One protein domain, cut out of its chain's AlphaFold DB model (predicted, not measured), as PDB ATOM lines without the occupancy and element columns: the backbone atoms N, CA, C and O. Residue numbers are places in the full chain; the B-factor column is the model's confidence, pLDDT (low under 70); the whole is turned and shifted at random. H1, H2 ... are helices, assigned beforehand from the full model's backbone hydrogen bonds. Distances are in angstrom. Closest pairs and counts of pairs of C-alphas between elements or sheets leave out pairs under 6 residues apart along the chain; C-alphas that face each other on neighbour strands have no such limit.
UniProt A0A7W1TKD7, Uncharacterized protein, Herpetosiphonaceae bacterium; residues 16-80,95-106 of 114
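What this domain is: This is residues 16 to 80 and 95 to 106 of the 114 residues of an uncharacterized protein of Herpetosiphonaceae bacterium (UniProt A0A7W1TKD7). A long helical arm, H1 then H2 with a corner between them, sticks out with residues 16 to 25, 27 to 33 and 36 to 47 from a loose small head of loops and the short helix H3. The printed part has 77 residues with three named helices, H1, H2, H3, and no named strand, all helix by class. It is an extended rod, radius of gyration of the C-alphas 20.9 A, spanning 66 by 24 by 21 A.

Where its parts are: H1, residues 16 to 26, begins at C-alpha 16 (175.563, 101.330, 139.217) and is 15.3 A long. H2, residues 29 to 54, is 37.7 A long. H3, residues 70 to 77, ends at C-alpha 77 (171.527, 162.291, 136.992).

How they stand to each other: H1 and H2 are close but not clearly touching; their closest C-alphas, of Met 25 and Met 31, are 7.2 A apart. They run the same way at a steep tilt of 54 degrees. H3 is apart from H1 and H2. In H1, H2 and H3 every O i to N i+4 pair is within hydrogen-bond range.

The domain as a whole: The C-alphas farthest apart, of Glu 16 and Pro 80, are 67.1 A apart. Residues 81 to 94 are cut out, with 12.1 A between C-alphas 80 and 95. The H2 to H3 link is long. Residues 55 to 69 and 100 to 106 have pLDDT under 70.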
ATOM      1  N   GLU A  16     176.965 101.164 138.828       92.38
ATOM      2  CA  GLU A  16     175.563 101.330 139.217       92.38
ATOM      3  C   GLU A  16     175.449 101.980 140.591       92.38
ATOM      4  O   GLU A  16     174.708 102.961 140.746       92.38
ATOM      5  N   ALA A  17     176.263 101.533 141.550       89.62
ATOM      6  CA  ALA A  17     176.365 102.176 142.854       89.62
ATOM      7  C   ALA A  17     176.831 103.633 142.729       89.62
ATOM      8  O   ALA A  17     176.288 104.515 143.403       89.62
ATOM      9  N   ALA A  18     177.784 103.925 141.838       90.19
ATOM     10  CA  ALA A  18     178.218 105.295 141.568       90.19
ATOM     11  C   ALA A  18     177.071 106.168 141.021       90.19
ATOM     12  O   ALA A  18     176.826 107.270 141.523       90.19
ATOM     13  N   ARG A  19     176.295 105.661 140.051       92.50
ATOM     14  CA  ARG A  19     175.116 106.362 139.505       92.50
ATOM     15  C   ARG A  19     174.033 106.590 140.560       92.50
ATOM     16  O   ARG A  19     173.411 107.653 140.577       92.50
ATOM     17  N   ALA A  20     173.798 105.621 141.441       92.38
ATOM     18  CA  ALA A  20     172.822 105.750 142.519       92.38
ATOM     19  C   ALA A  20     173.222 106.848 143.519       92.38
ATOM     20  O   ALA A  20     172.395 107.705 143.846       92.38
ATOM     21  N   ARG A  21     174.496 106.882 143.936       90.69
ATOM     22  CA  ARG A  21     175.046 107.943 144.800       90.69
ATOM     23  C   ARG A  21     174.931 109.315 144.143       90.69
ATOM     24  O   ARG A  21     174.457 110.253 144.780       90.69
ATOM     25  N   TYR A  22     175.264 109.410 142.857       90.94
ATOM     26  CA  TYR A  22     175.118 110.645 142.089       90.94
ATOM     27  C   TYR A  22     173.665 111.137 142.054       90.94
ATOM     28  O   TYR A  22     173.391 112.279 142.406       90.94
ATOM     29  N   ARG A  23     172.695 110.275 141.718       92.50
ATOM     30  CA  ARG A  23     171.269 110.659 141.721       92.50
ATOM     31  C   ARG A  23     170.794 111.122 143.098       92.50
ATOM     32  O   ARG A  23     170.007 112.063 143.181       92.50
ATOM     33  N   LYS A  24     171.267 110.479 144.170       92.25
ATOM     34  CA  LYS A  24     170.957 110.878 145.547       92.25
ATOM     35  C   LYS A  24     171.517 112.269 145.857       92.25
ATOM     36  O   LYS A  24     170.787 113.098 146.389       92.25
ATOM     37  N   MET A  25     172.759 112.542 145.456       92.00
ATOM     38  CA  MET A  25     173.394 113.857 145.591       92.00
ATOM     39  C   MET A  25     172.627 114.940 144.822       92.00
ATOM     40  O   MET A  25     172.278 115.968 145.398       92.00
ATOM     41  N   MET A  26     172.285 114.685 143.556       92.44
ATOM     42  CA  MET A  26     171.559 115.635 142.698       92.44
ATOM     43  C   MET A  26     170.157 115.980 143.214       92.44
ATOM     44  O   MET A  26     169.639 117.053 142.926       92.44
ATOM     45  N   ARG A  27     169.536 115.090 143.997       92.12
ATOM     46  CA  ARG A  27     168.230 115.325 144.635       92.12
ATOM     47  C   ARG A  27     168.335 115.964 146.022       92.12
ATOM     48  O   ARG A  27     167.296 116.268 146.612       92.12
ATOM     49  N   GLY A  28     169.551 116.140 146.538       92.56
ATOM     50  CA  GLY A  28     169.811 116.721 147.849       92.56
ATOM     51  C   GLY A  28     169.434 118.205 147.933       92.56
ATOM     52  O   GLY A  28     169.334 118.886 146.908       92.56
ATOM     53  N   PRO A  29     169.244 118.734 149.153       92.75
ATOM     54  CA  PRO A  29     168.833 120.122 149.369       92.75
ATOM     55  C   PRO A  29     169.836 121.131 148.797       92.75
ATOM     56  O   PRO A  29     169.424 122.138 148.233       92.75
ATOM     57  N   PHE A  30     171.138 120.830 148.855       94.38
ATOM     58  CA  PHE A  30     172.179 121.676 148.268       94.38
ATOM     59  C   PHE A  30     172.006 121.838 146.752       94.38
ATOM     60  O   PHE A  30     171.930 122.958 146.258       94.38
ATOM     61  N   MET A  31     171.863 120.731 146.013       96.06
ATOM     62  CA  MET A  31     171.695 120.780 144.555       96.06
ATOM     63  C   MET A  31     170.369 121.422 144.140       96.06
ATOM     64  O   MET A  31     170.317 122.107 143.122       96.06
ATOM     65  N   ARG A  32     169.313 121.277 144.953       93.19
ATOM     66  CA  ARG A  32     168.077 122.056 144.779       93.19
ATOM     67  C   ARG A  32     168.333 123.553 144.945       93.19
ATOM     68  O   ARG A  32     167.869 124.324 144.116       93.19
ATOM     69  N   GLY A  33     169.093 123.953 145.965       96.31
ATOM     70  CA  GLY A  33     169.500 125.342 146.184       96.31
ATOM     71  C   GLY A  33     170.294 125.913 145.007       96.31
ATOM     72  O   GLY A  33     169.964 126.991 144.524       96.31
ATOM     73  N   VAL A  34     171.266 125.157 144.484       96.19
ATOM     74  CA  VAL A  34     172.001 125.525 143.262       96.19
ATOM     75  C   VAL A  34     171.038 125.704 142.090       96.19
ATOM     76  O   VAL A  34     171.097 126.722 141.413       96.19
ATOM     77  N   GLY A  35     170.101 124.771 141.888       96.06
ATOM     78  CA  GLY A  35     169.086 124.880 140.839       96.06
ATOM     79  C   GLY A  35     168.217 126.134 140.972       96.06
ATOM     80  O   GLY A  35     168.025 126.847 139.991       96.06
ATOM     81  N   ILE A  36     167.740 126.444 142.182       96.62
ATOM     82  CA  ILE A  36     166.966 127.666 142.458       96.62
ATOM     83  C   ILE A  36     167.806 128.904 142.143       96.62
ATOM     84  O   ILE A  36     167.342 129.793 141.434       96.62
ATOM     85  N   PHE A  37     169.050 128.949 142.621       97.69
ATOM     86  CA  PHE A  37     169.961 130.056 142.354       97.69
ATOM     87  C   PHE A  37     170.187 130.252 140.851       97.69
ATOM     88  O   PHE A  37     170.064 131.368 140.350       97.69
ATOM     89  N   THR A  38     170.433 129.172 140.108       97.44
ATOM     90  CA  THR A  38     170.570 129.218 138.648       97.44
ATOM     91  C   THR A  38     169.316 129.778 137.980       97.44
ATOM     92  O   THR A  38     169.428 130.658 137.129       97.44
ATOM     93  N   VAL A  39     168.122 129.326 138.377       97.62
ATOM     94  CA  VAL A  39     166.859 129.851 137.833       97.62
ATOM     95  C   VAL A  39     166.720 131.345 138.114       97.62
ATOM     96  O   VAL A  39     166.399 132.102 137.203       97.62
ATOM     97  N   VAL A  40     167.018 131.791 139.336       97.56
ATOM     98  CA  VAL A  40     166.988 133.217 139.698       97.56
ATOM     99  C   VAL A  40     167.929 134.029 138.806       97.56
ATOM    100  O   VAL A  40     167.513 135.048 138.259       97.56
ATOM    101  N   VAL A  41     169.164 133.566 138.592       96.19
ATOM    102  CA  VAL A  41     170.136 134.241 137.714       96.19
ATOM    103  C   VAL A  41     169.633 134.329 136.270       96.19
ATOM    104  O   VAL A  41     169.780 135.373 135.635       96.19
ATOM    105  N   ILE A  42     169.007 133.267 135.755       96.12
ATOM    106  CA  ILE A  42     168.428 133.259 134.404       96.12
ATOM    107  C   ILE A  42     167.298 134.285 134.301       96.12
ATOM    108  O   ILE A  42     167.301 135.102 133.382       96.12
ATOM    109  N   LEU A  43     166.356 134.278 135.247       96.56
ATOM    110  CA  LEU A  43     165.220 135.202 135.253       96.56
ATOM    111  C   LEU A  43     165.677 136.658 135.330       96.56
ATOM    112  O   LEU A  43     165.185 137.503 134.586       96.56
ATOM    113  N   LEU A  44     166.656 136.937 136.188       90.94
ATOM    114  CA  LEU A  44     167.277 138.248 136.293       90.94
ATOM    115  C   LEU A  44     167.916 138.674 134.967       90.94
ATOM    116  O   LEU A  44     167.645 139.767 134.477       90.94
ATOM    117  N   SER A  45     168.709 137.798 134.349       87.31
ATOM    118  CA  SER A  45     169.357 138.077 133.060       87.31
ATOM    119  C   SER A  45     168.335 138.398 131.964       87.31
ATOM    120  O   SER A  45     168.522 139.343 131.201       87.31
ATOM    121  N   TRP A  46     167.220 137.662 131.921       90.12
ATOM    122  CA  TRP A  46     166.105 137.937 131.013       90.12
ATOM    123  C   TRP A  46     165.424 139.274 131.299       90.12
ATOM    124  O   TRP A  46     165.181 140.036 130.367       90.12
ATOM    125  N   ALA A  47     165.142 139.582 132.567       85.56
ATOM    126  CA  ALA A  47     164.554 140.860 132.959       85.56
ATOM    127  C   ALA A  47     165.440 142.037 132.526       85.56
ATOM    128  O   ALA A  47     164.943 143.025 131.986       85.56
ATOM    129  N   TRP A  48     166.758 141.903 132.686       81.31
ATOM    130  CA  TRP A  48     167.725 142.890 132.219       81.31
ATOM    131  C   TRP A  48     167.778 143.009 130.695       81.31
ATOM    132  O   TRP A  48     167.752 144.124 130.181       81.31
ATOM    133  N   GLY A  49     167.797 141.889 129.967       75.50
ATOM    134  CA  GLY A  49     167.757 141.901 128.502       75.50
ATOM    135  C   GLY A  49     166.480 142.544 127.952       75.50
ATOM    136  O   GLY A  49     166.540 143.348 127.024       75.50
ATOM    137  N   ALA A  50     165.329 142.260 128.566       80.81
ATOM    138  CA  ALA A  50     164.065 142.904 128.223       80.81
ATOM    139  C   ALA A  50     164.106 144.412 128.516       80.81
ATOM    140  O   ALA A  50     163.766 145.210 127.646       80.81
ATOM    141  N   ALA A  51     164.581 144.819 129.698       75.25
ATOM    142  CA  ALA A  51     164.743 146.231 130.042       75.25
ATOM    143  C   ALA A  51     165.648 146.962 129.041       75.25
ATOM    144  O   ALA A  51     165.348 148.091 128.661       75.25
ATOM    145  N   ALA A  52     166.712 146.307 128.572       70.62
ATOM    146  CA  ALA A  52     167.604 146.867 127.570       70.62
ATOM    147  C   ALA A  52     166.923 147.081 126.209       70.62
ATOM    148  O   ALA A  52     167.128 148.101 125.555       70.62
ATOM    149  N   ALA A  53     166.063 146.147 125.792       72.19
ATOM    150  CA  ALA A  53     165.332 146.245 124.531       72.19
ATOM    151  C   ALA A  53     164.328 147.414 124.501       72.19
ATOM    152  O   ALA A  53     164.074 147.971 123.435       72.19
ATOM    153  N   PHE A  54     163.771 147.788 125.657       73.88
ATOM    154  CA  PHE A  54     162.819 148.899 125.781       73.88
ATOM    155  C   PHE A  54     163.458 150.219 126.229       73.88
ATOM    156  O   PHE A  54     162.780 151.247 126.265       73.88
ATOM    157  N   ALA A  55     164.741 150.218 126.592       67.94
ATOM    158  CA  ALA A  55     165.414 151.425 127.041       67.94
ATOM    159  C   ALA A  55     165.623 152.408 125.870       67.94
ATOM    160  O   ALA A  55     165.974 151.992 124.762       67.94
ATOM    161  N   PRO A  56     165.475 153.727 126.101       65.50
ATOM    162  CA  PRO A  56     165.794 154.734 125.098       65.50
ATOM    163  C   PRO A  56     167.243 154.600 124.625       65.50
ATOM    164  O   PRO A  56     168.150 154.417 125.447       65.50
ATOM    165  N   ASN A  57     167.458 154.728 123.312       64.31
ATOM    166  CA  ASN A  57     168.802 154.778 122.754       64.31
ATOM    167  C   ASN A  57     169.458 156.094 123.184       64.31
ATOM    168  O   ASN A  57     168.955 157.173 122.868       64.31
ATOM    169  N   VAL A  58     170.564 156.010 123.920       63.03
ATOM    170  CA  VAL A  58     171.250 157.207 124.422       63.03
ATOM    171  C   VAL A  58     171.923 157.952 123.258       63.03
ATOM    172  O   VAL A  58     172.104 159.162 123.350       63.03
ATOM    173  N   GLU A  59     172.165 157.273 122.119       59.34
ATOM    174  CA  GLU A  59     172.859 157.761 120.893       59.34
ATOM    175  C   GLU A  59     172.289 158.979 120.238       59.34
ATOM    176  O   GLU A  59     172.987 159.705 119.534       59.34
ATOM    177  N   HIS A  60     171.010 159.191 120.459       60.28
ATOM    178  CA  HIS A  60     170.293 160.279 119.833       60.28
ATOM    179  C   HIS A  60     170.007 161.393 120.836       60.28
ATOM    180  O   HIS A  60     169.357 162.377 120.487       60.28
ATOM    181  N   LEU A  61     170.500 161.268 122.075       60.44
ATOM    182  CA  LEU A  61     170.372 162.311 123.074       60.44
ATOM    183  C   LEU A  61     171.485 163.351 122.879       60.44
ATOM    184  O   LEU A  61     172.672 163.012 122.914       60.44
ATOM    185  N   PRO A  62     171.131 164.638 122.711       59.88
ATOM    186  CA  PRO A  62     172.126 165.694 122.617       59.88
ATOM    187  C   PRO A  62     172.998 165.691 123.879       59.88
ATOM    188  O   PRO A  62     172.499 165.558 125.000       59.88
ATOM    189  N   ASN A  63     174.311 165.826 123.689       60.66
ATOM    190  CA  ASN A  63     175.328 165.831 124.749       60.66
ATOM    191  C   ASN A  63     175.528 164.501 125.507       60.66
ATOM    192  O   ASN A  63     176.113 164.515 126.591       60.66
ATOM    193  N   HIS A  64     175.087 163.361 124.963       65.88
ATOM    194  CA  HIS A  64     175.367 162.038 125.530       65.88
ATOM    195  C   HIS A  64     176.312 161.243 124.613       65.88
ATOM    196  O   HIS A  64     175.898 160.663 123.611       65.88
ATOM    197  N   ASP A  65     177.602 161.237 124.956       62.97
ATOM    198  CA  ASP A  65     178.640 160.451 124.274       62.97
ATOM    199  C   ASP A  65     178.815 159.070 124.955       62.97
ATOM    200  O   ASP A  65     178.922 158.982 126.180       62.97
ATOM    201  N   TYR A  66     178.866 157.984 124.168       57.75
ATOM    202  CA  TYR A  66     179.093 156.587 124.605       57.75
ATOM    203  C   TYR A  66     180.435 156.383 125.299       57.75
ATOM    204  O   TYR A  66     180.592 155.429 126.063       57.75
ATOM    205  N   SER A  67     181.398 157.269 125.043       62.94
ATOM    206  CA  SER A  67     182.714 157.243 125.679       62.94
ATOM    207  C   SER A  67     182.667 157.654 127.160       62.94
ATOM    208  O   SER A  67     183.629 157.452 127.913       62.94
ATOM    209  N   VAL A  68     181.543 158.220 127.613       61.88
ATOM    210  CA  VAL A  68     181.386 158.725 128.972       61.88
ATOM    211  C   VAL A  68     181.268 157.562 129.955       61.88
ATOM    212  O   VAL A  68     180.354 156.739 129.907       61.88
ATOM    213  N   ARG A  69     182.206 157.510 130.909       66.44
ATOM    214  CA  ARG A  69     182.195 156.505 131.980       66.44
ATOM    215  C   ARG A  69     180.872 156.561 132.765       66.44
ATOM    216  O   ARG A  69     180.459 157.664 133.129       66.44
ATOM    217  N   PRO A  70     180.289 155.412 133.166       70.88
ATOM    218  CA  PRO A  70     179.027 155.354 133.918       70.88
ATOM    219  C   PRO A  70     178.986 156.254 135.163       70.88
ATOM    220  O   PRO A  70     177.956 156.846 135.474       70.88
ATOM    221  N   ALA A  71     180.126 156.431 135.841       72.12
ATOM    222  CA  ALA A  71     180.254 157.323 136.994       72.12
ATOM    223  C   ALA A  71     179.869 158.786 136.692       72.12
ATOM    224  O   ALA A  71     179.315 159.463 137.556       72.12
ATOM    225  N   ARG A  72     180.124 159.279 135.471       73.44
ATOM    226  CA  ARG A  72     179.727 160.634 135.055       73.44
ATOM    227  C   ARG A  72     178.223 160.733 134.806       73.44
ATOM    228  O   ARG A  72     177.627 161.734 135.188       73.44
ATOM    229  N   CYS A  73     177.607 159.687 134.251       74.31
ATOM    230  CA  CYS A  73     176.152 159.617 134.104       74.31
ATOM    231  C   CYS A  73     175.472 159.678 135.476       74.31
ATOM    232  O   CYS A  73     174.582 160.497 135.685       74.31
ATOM    233  N   ILE A  74     175.946 158.880 136.440       78.00
ATOM    234  CA  ILE A  74     175.419 158.895 137.813       78.00
ATOM    235  C   ILE A  74     175.557 160.297 138.405       78.00
ATOM    236  O   ILE A  74     174.558 160.861 138.831       78.00
ATOM    237  N   ALA A  75     176.752 160.891 138.349       78.44
ATOM    238  CA  ALA A  75     176.998 162.218 138.906       78.44
ATOM    239  C   ALA A  75     176.030 163.283 138.361       78.44
ATOM    240  O   ALA A  75     175.501 164.069 139.143       78.44
ATOM    241  N   CYS A  76     175.752 163.295 137.055       75.44
ATOM    242  CA  CYS A  76     174.810 164.246 136.463       75.44
ATOM    243  C   CYS A  76     173.348 163.934 136.817       75.44
ATOM    244  O   CYS A  76     172.599 164.842 137.161       75.44
ATOM    245  N   HIS A  77     172.928 162.668 136.777       79.12
ATOM    246  CA  HIS A  77     171.527 162.291 136.992       79.12
ATOM    247  C   HIS A  77     171.116 162.187 138.474       79.12
ATOM    248  O   HIS A  77     169.921 162.153 138.778       79.12
ATOM    249  N   THR A  78     172.078 162.153 139.404       82.19
ATOM    250  CA  THR A  78     171.827 162.241 140.853       82.19
ATOM    251  C   THR A  78     172.036 163.647 141.411       82.19
ATOM    252  O   THR A  78     171.804 163.862 142.601       82.19
ATOM    253  N   GLN A  79     172.478 164.612 140.594       78.44
ATOM    254  CA  GLN A  79     172.624 165.993 141.043       78.44
ATOM    255  C   GLN A  79     171.263 166.579 141.460       78.44
ATOM    256  O   GLN A  79     170.237 166.333 140.815       78.44
ATOM    257  N   PRO A  80     171.222 167.373 142.543       73.62
ATOM    258  CA  PRO A  80     170.025 168.121 142.892       73.62
ATOM    259  C   PRO A  80     169.681 169.103 141.766       73.62
ATOM    260  O   PRO A  80     170.572 169.634 141.105       73.62
ATOM    261  N   MET A  95     167.240 159.430 137.233       74.38
ATOM    262  CA  MET A  95     167.192 157.989 136.964       74.38
ATOM    263  C   MET A  95     166.035 157.366 137.763       74.38
ATOM    264  O   MET A  95     166.064 157.430 138.994       74.38
ATOM    265  N   PRO A  96     165.028 156.752 137.113       75.81
ATOM    266  CA  PRO A  96     163.917 156.094 137.804       75.81
ATOM    267  C   PRO A  96     164.266 154.661 138.250       75.81
ATOM    268  O   PRO A  96     163.383 153.883 138.596       75.81
ATOM    269  N   HIS A  97     165.546 154.287 138.203       77.00
ATOM    270  CA  HIS A  97     166.054 152.954 138.512       77.00
ATOM    271  C   HIS A  97     167.399 153.049 139.246       77.00
ATOM    272  O   HIS A  97     168.051 154.095 139.260       77.00
ATOM    273  N   TRP A  98     167.844 151.935 139.831       76.75
ATOM    274  CA  TRP A  98     169.181 151.843 140.421       76.75
ATOM    275  C   TRP A  98     170.257 151.927 139.326       76.75
ATOM    276  O   TRP A  98     170.078 151.411 138.222       76.75
ATOM    277  N   SER A  99     171.392 152.558 139.624       72.94
ATOM    278  CA  SER A  99     172.594 152.501 138.791       72.94
ATOM    279  C   SER A  99     173.086 151.064 138.568       72.94
ATOM    280  O   SER A  99     173.415 150.359 139.522       72.94
ATOM    281  N   ALA A 100     173.200 150.666 137.303       69.06
ATOM    282  CA  ALA A 100     173.891 149.451 136.882       69.06
ATOM    283  C   ALA A 100     175.415 149.693 136.766       69.06
ATOM    284  O   ALA A 100     175.835 150.852 136.672       69.06
ATOM    285  N   PRO A 101     176.256 148.637 136.720       68.12
ATOM    286  CA  PRO A 101     177.704 148.773 136.521       68.12
ATOM    287  C   PRO A 101     178.078 149.551 135.251       68.12
ATOM    288  O   PRO A 101     179.102 150.232 135.218       68.12
ATOM    289  N   SER A 102     177.231 149.489 134.218       67.69
ATOM    290  CA  SER A 102     177.313 150.370 133.059       67.69
ATOM    291  C   SER A 102     175.929 150.781 132.555       67.69
ATOM    292  O   SER A 102     174.988 149.989 132.559       67.69
ATOM    293  N   CYS A 103     175.800 152.027 132.089       67.50
ATOM    294  CA  CYS A 103     174.581 152.496 131.421       67.50
ATOM    295  C   CYS A 103     174.373 151.779 130.080       67.50
ATOM    296  O   CYS A 103     173.238 151.499 129.716       67.50
ATOM    297  N   GLY A 104     175.471 151.414 129.405       61.56
ATOM    298  CA  GLY A 104     175.474 150.649 128.155       61.56
ATOM    299  C   GLY A 104     174.904 149.236 128.248       61.56
ATOM    300  O   GLY A 104     174.704 148.585 127.231       61.56
ATOM    301  N   PHE A 105     174.658 148.748 129.467       65.19
ATOM    302  CA  PHE A 105     174.043 147.446 129.685       65.19
ATOM    303  C   PHE A 105     172.552 147.440 129.333       65.19
ATOM    304  O   PHE A 105     172.060 146.474 128.758       65.19
ATOM    305  N   CYS A 106     171.842 148.525 129.663       66.19
ATOM    306  CA  CYS A 106     170.427 148.682 129.327       66.19
ATOM    307  C   CYS A 106     170.233 149.655 128.165       66.19
ATOM    308  O   CYS A 106     169.414 149.420 127.293       66.19
TER     309      CYS A 106